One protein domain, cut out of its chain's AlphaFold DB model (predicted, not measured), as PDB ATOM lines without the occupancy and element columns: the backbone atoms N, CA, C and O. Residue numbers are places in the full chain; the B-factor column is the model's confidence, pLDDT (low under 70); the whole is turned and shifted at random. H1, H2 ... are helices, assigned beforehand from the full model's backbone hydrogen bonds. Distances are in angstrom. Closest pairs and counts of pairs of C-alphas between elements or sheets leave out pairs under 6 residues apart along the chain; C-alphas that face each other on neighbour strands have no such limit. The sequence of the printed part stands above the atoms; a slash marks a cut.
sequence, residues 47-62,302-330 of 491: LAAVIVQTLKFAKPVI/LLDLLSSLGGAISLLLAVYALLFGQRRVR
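Overview. This is residues 47 to 62 and 302 to 330 of the 491 residues of an uncharacterized protein of Thamnocephalis sphaerospora (UniProt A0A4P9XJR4). Two separate helices make a loose rod: the long H2 makes most of its length, and the shorter H1 runs beside it in nearly the opposite direction, a little way off. An unnamed tail follows each helix. The printed part has 45 residues, with H1 then H2 along the chain, no named strand, and the class all helix. It is only just loose, close to extended, with a radius of gyration of the C-alphas of 13.9 A and spans of 46 by 20 by 9 A.

Along the chain. Find C-alpha 47 at (202.843, 209.105, 242.325); from there H1 runs through residues 47 to 57, 14.8 A. Beyond the cut, H2 takes residues 302 to 324, 32.5 A, ending at C-alpha 324 at (189.678, 196.545, 251.935).

Arrangement. H1 and H2 are near each other: 12 pairs of their C-alphas lie within 10 A, the closest 8.1 A apart. In both helices every O i to N i+4 pair is within hydrogen-bond range.

Size, cuts and confidence. The C-alphas farthest apart, of Ile 62 and Arg 327, stand 46.2 A apart. Residues 63 to 301 are not printed; C-alphas 62 and 302 are 15.3 A apart across this cut. Look for pLDDT under 70 at residues 56 to 62 and 326 to 330.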
ATOM      1  N   LEU A  47     202.196 207.842 242.675       85.00
ATOM      2  CA  LEU A  47     202.843 209.105 242.325       85.00
ATOM      3  C   LEU A  47     204.149 208.862 241.561       85.00
ATOM      4  O   LEU A  47     204.372 209.480 240.527       85.00
ATOM      5  N   ALA A  48     204.979 207.923 242.020       85.88
ATOM      6  CA  ALA A  48     206.204 207.538 241.329       85.88
ATOM      7  C   ALA A  48     205.918 206.940 239.942       85.88
ATOM      8  O   ALA A  48     206.590 207.294 238.977       85.88
ATOM      9  N   ALA A  49     204.903 206.080 239.812       81.00
ATOM     10  CA  ALA A  49     204.492 205.520 238.528       81.00
ATOM     11  C   ALA A  49     203.976 206.601 237.570       81.00
ATOM     12  O   ALA A  49     204.325 206.567 236.392       81.00
ATOM     13  N   VAL A  50     203.207 207.574 238.073       82.75
ATOM     14  CA  VAL A  50     202.770 208.747 237.308       82.75
ATOM     15  C   VAL A  50     203.987 209.545 236.867       82.75
ATOM     16  O   VAL A  50     204.121 209.748 235.677       82.75
ATOM     17  N   ILE A  51     204.922 209.894 237.758       84.38
ATOM     18  CA  ILE A  51     206.146 210.634 237.399       84.38
ATOM     19  C   ILE A  51     206.957 209.884 236.338       84.38
ATOM     20  O   ILE A  51     207.348 210.478 235.340       84.38
ATOM     21  N   VAL A  52     207.190 208.578 236.506       82.56
ATOM     22  CA  VAL A  52     207.932 207.765 235.527       82.56
ATOM     23  C   VAL A  52     207.191 207.695 234.196       82.56
ATOM     24  O   VAL A  52     207.831 207.786 233.152       82.56
ATOM     25  N   GLN A  53     205.865 207.548 234.208       79.88
ATOM     26  CA  GLN A  53     205.058 207.609 232.994       79.88
ATOM     27  C   GLN A  53     205.145 208.995 232.363       79.88
ATOM     28  O   GLN A  53     205.456 209.072 231.190       79.88
ATOM     29  N   THR A  54     204.993 210.089 233.111       76.31
ATOM     30  CA  THR A  54     205.145 211.463 232.611       76.31
ATOM     31  C   THR A  54     206.537 211.699 232.024       76.31
ATOM     32  O   THR A  54     206.651 212.320 230.976       76.31
ATOM     33  N   LEU A  55     207.594 211.141 232.625       77.88
ATOM     34  CA  LEU A  55     208.960 211.185 232.093       77.88
ATOM     35  C   LEU A  55     209.143 210.309 230.843       77.88
ATOM     36  O   LEU A  55     209.914 210.662 229.956       77.88
ATOM     37  N   LYS A  56     208.444 209.171 230.744       68.12
ATOM     38  CA  LYS A  56     208.392 208.364 229.515       68.12
ATOM     39  C   LYS A  56     207.560 209.045 228.427       68.12
ATOM     40  O   LYS A  56     207.946 208.977 227.271       68.12
ATOM     41  N   PHE A  57     206.492 209.750 228.789       62.78
ATOM     42  CA  PHE A  57     205.693 210.604 227.907       62.78
ATOM     43  C   PHE A  57     206.463 211.850 227.466       62.78
ATOM     44  O   PHE A  57     206.229 212.350 226.373       62.78
ATOM     45  N   ALA A  58     207.436 212.302 228.260       64.62
ATOM     46  CA  ALA A  58     208.417 213.296 227.844       64.62
ATOM     47  C   ALA A  58     209.435 212.750 226.821       64.62
ATOM     48  O   ALA A  58     210.271 213.514 226.348       64.62
ATOM     49  N   LYS A  59     209.370 211.459 226.451       60.59
ATOM     50  CA  LYS A  59     210.021 210.906 225.253       60.59
ATOM     51  C   LYS A  59     208.965 210.727 224.157       60.59
ATOM     52  O   LYS A  59     208.421 209.633 224.006       60.59
ATOM     53  N   PRO A  60     208.605 211.804 223.451       55.41
ATOM     54  CA  PRO A  60     207.505 211.785 222.505       55.41
ATOM     55  C   PRO A  60     207.792 210.846 221.334       55.41
ATOM     56  O   PRO A  60     208.910 210.775 220.821       55.41
ATOM     57  N   VAL A  61     206.749 210.142 220.898       65.12
ATOM     58  CA  VAL A  61     206.741 209.481 219.594       65.12
ATOM     59  C   VAL A  61     206.755 210.588 218.541       65.12
ATOM     60  O   VAL A  61     205.908 211.486 218.555       65.12
ATOM     61  N   ILE A  62     207.771 210.562 217.683       69.19
ATOM     62  CA  ILE A  62     207.949 211.546 216.619       69.19
ATOM     63  C   ILE A  62     207.130 211.066 215.422       69.19
ATOM     64  O   ILE A  62     207.466 210.059 214.800       69.19
ATOM     65  N   LEU A 302     195.655 213.257 223.328       74.50
ATOM     66  CA  LEU A 302     195.007 213.283 224.648       74.50
ATOM     67  C   LEU A 302     194.474 211.893 225.047       74.50
ATOM     68  O   LEU A 302     194.395 211.569 226.231       74.50
ATOM     69  N   LEU A 303     194.146 211.067 224.050       79.00
ATOM     70  CA  LEU A 303     193.707 209.689 224.212       79.00
ATOM     71  C   LEU A 303     194.790 208.799 224.845       79.00
ATOM     72  O   LEU A 303     194.463 208.023 225.740       79.00
ATOM     73  N   ASP A 304     196.060 208.935 224.456       73.81
ATOM     74  CA  ASP A 304     197.165 208.149 225.030       73.81
ATOM     75  C   ASP A 304     197.389 208.485 226.510       73.81
ATOM     76  O   ASP A 304     197.577 207.597 227.353       73.81
ATOM     77  N   LEU A 305     197.268 209.771 226.861       78.94
ATOM     78  CA  LEU A 305     197.301 210.216 228.252       78.94
ATOM     79  C   LEU A 305     196.133 209.613 229.044       78.94
ATOM     80  O   LEU A 305     196.341 209.034 230.110       78.94
ATOM     81  N   LEU A 306     194.908 209.703 228.517       80.19
ATOM     82  CA  LEU A 306     193.712 209.174 229.176       80.19
ATOM     83  C   LEU A 306     193.741 207.646 229.309       80.19
ATOM     84  O   LEU A 306     193.350 207.122 230.351       80.19
ATOM     85  N   SER A 307     194.244 206.934 228.300       80.94
ATOM     86  CA  SER A 307     194.402 205.475 228.312       80.94
ATOM     87  C   SER A 307     195.375 205.036 229.412       80.94
ATOM     88  O   SER A 307     195.058 204.166 230.230       80.94
ATOM     89  N   SER A 308     196.526 205.710 229.523       79.69
ATOM     90  CA  SER A 308     197.515 205.413 230.568       79.69
ATOM     91  C   SER A 308     197.008 205.739 231.979       79.69
ATOM     92  O   SER A 308     197.188 204.935 232.900       79.69
ATOM     93  N   LEU A 309     196.292 206.859 232.149       84.31
ATOM     94  CA  LEU A 309     195.620 207.217 233.403       84.31
ATOM     95  C   LEU A 309     194.535 206.200 233.772       84.31
ATOM     96  O   LEU A 309     194.444 205.798 234.931       84.31
ATOM     97  N   GLY A 310     193.748 205.739 232.798       84.69
ATOM     98  CA  GLY A 310     192.718 204.719 232.998       84.69
ATOM     99  C   GLY A 310     193.294 203.390 233.496       84.69
ATOM    100  O   GLY A 310     192.772 202.797 234.447       84.69
ATOM    101  N   GLY A 311     194.421 202.953 232.925       83.06
ATOM    102  CA  GLY A 311     195.167 201.782 233.396       83.06
ATOM    103  C   GLY A 311     195.678 201.939 234.835       83.06
ATOM    104  O   GLY A 311     195.507 201.048 235.665       83.06
ATOM    105  N   ALA A 312     196.238 203.103 235.173       80.56
ATOM    106  CA  ALA A 312     196.729 203.374 236.525       80.56
ATOM    107  C   ALA A 312     195.598 203.424 237.571       80.56
ATOM    108  O   ALA A 312     195.718 202.841 238.652       80.56
ATOM    109  N   ILE A 313     194.477 204.082 237.250       82.12
ATOM    110  CA  ILE A 313     193.312 204.192 238.142       82.12
ATOM    111  C   ILE A 313     192.665 202.822 238.365       82.12
ATOM    112  O   ILE A 313     192.326 202.483 239.499       82.12
ATOM    113  N   SER A 314     192.509 202.015 237.313       82.62
ATOM    114  CA  SER A 314     191.935 200.668 237.429       82.62
ATOM    115  C   SER A 314     192.810 199.735 238.272       82.62
ATOM    116  O   SER A 314     192.283 199.022 239.128       82.62
ATOM    117  N   LEU A 315     194.138 199.804 238.128       79.94
ATOM    118  CA  LEU A 315     195.074 199.072 238.984       79.94
ATOM    119  C   LEU A 315     194.968 199.522 240.446       79.94
ATOM    120  O   LEU A 315     194.892 198.686 241.346       79.94
ATOM    121  N   LEU A 316     194.890 200.832 240.697       78.81
ATOM    122  CA  LEU A 316     194.714 201.362 242.049       78.81
ATOM    123  C   LEU A 316     193.392 200.898 242.675       78.81
ATOM    124  O   LEU A 316     193.371 200.496 243.837       78.81
ATOM    125  N   LEU A 317     192.301 200.893 241.903       79.12
ATOM    126  CA  LEU A 317     191.008 200.368 242.340       79.12
ATOM    127  C   LEU A 317     191.071 198.867 242.646       79.12
ATOM    128  O   LEU A 317     190.491 198.438 243.642       79.12
ATOM    129  N   ALA A 318     191.789 198.076 241.845       79.56
ATOM    130  CA  ALA A 318     191.969 196.643 242.079       79.56
ATOM    131  C   ALA A 318     192.749 196.370 243.375       79.56
ATOM    132  O   ALA A 318     192.313 195.568 244.203       79.56
ATOM    133  N   VAL A 319     193.855 197.086 243.599       78.81
ATOM    134  CA  VAL A 319     194.649 196.971 244.833       78.81
ATOM    135  C   VAL A 319     193.840 197.423 246.050       78.81
ATOM    136  O   VAL A 319     193.849 196.761 247.090       78.81
ATOM    137  N   TYR A 320     193.090 198.517 245.920       77.75
ATOM    138  CA  TYR A 320     192.198 198.992 246.971       77.75
ATOM    139  C   TYR A 320     191.105 197.957 247.294       77.75
ATOM    140  O   TYR A 320     190.883 197.626 248.459       77.75
ATOM    141  N   ALA A 321     190.454 197.383 246.279       78.00
ATOM    142  CA  ALA A 321     189.443 196.343 246.465       78.00
ATOM    143  C   ALA A 321     190.010 195.086 247.147       78.00
ATOM    144  O   ALA A 321     189.331 194.491 247.989       78.00
ATOM    145  N   LEU A 322     191.255 194.715 246.832       76.81
ATOM    146  CA  LEU A 322     191.963 193.600 247.460       76.81
ATOM    147  C   LEU A 322     192.273 193.887 248.939       76.81
ATOM    148  O   LEU A 322     192.015 193.037 249.789       76.81
ATOM    149  N   LEU A 323     192.758 195.089 249.272       72.62
ATOM    150  CA  LEU A 323     193.137 195.460 250.644       72.62
ATOM    151  C   LEU A 323     191.950 195.661 251.593       72.62
ATOM    152  O   LEU A 323     192.041 195.328 252.777       72.62
ATOM    153  N   PHE A 324     190.846 196.227 251.104       73.38
ATOM    154  CA  PHE A 324     189.678 196.545 251.935       73.38
ATOM    155  C   PHE A 324     188.565 195.493 251.853       73.38
ATOM    156  O   PHE A 324     187.591 195.566 252.608       73.38
ATOM    157  N   GLY A 325     188.735 194.494 250.981       70.50
ATOM    158  CA  GLY A 325     187.759 193.455 250.693       70.50
ATOM    159  C   GLY A 325     186.576 193.989 249.882       70.50
ATOM    160  O   GLY A 325     185.929 194.972 250.256       70.50
ATOM    161  N   GLN A 326     186.222 193.286 248.802       61.44
ATOM    162  CA  GLN A 326     185.115 193.645 247.896       61.44
ATOM    163  C   GLN A 326     183.781 193.939 248.608       61.44
ATOM    164  O   GLN A 326     182.962 194.695 248.097       61.44
ATOM    165  N   ARG A 327     183.548 193.374 249.800       62.47
ATOM    166  CA  ARG A 327     182.257 193.462 250.499       62.47
ATOM    167  C   ARG A 327     181.981 194.785 251.217       62.47
ATOM    168  O   ARG A 327     180.818 195.056 251.505       62.47
ATOM    169  N   ARG A 328     182.995 195.596 251.548       59.56
ATOM    170  CA  ARG A 328     182.790 196.827 252.351       59.56
ATOM    171  C   ARG A 328     182.858 198.119 251.557       59.56
ATOM    172  O   ARG A 328     182.372 199.144 252.031       59.56
ATOM    173  N   VAL A 329     183.406 198.081 250.351       57.25
ATOM    174  CA  VAL A 329     183.506 199.265 249.508       57.25
ATOM    175  C   VAL A 329     182.382 199.196 248.487       57.25
ATOM    176  O   VAL A 329     182.422 198.395 247.563       57.25
ATOM    177  N   ARG A 330     181.362 200.042 248.649       66.69
ATOM    178  CA  ARG A 330     180.422 200.369 247.571       66.69
ATOM    179  C   ARG A 330     180.957 201.633 246.902       66.69
ATOM    180  O   ARG A 330     180.518 202.715 247.291       66.69
TER     181      ARG A 330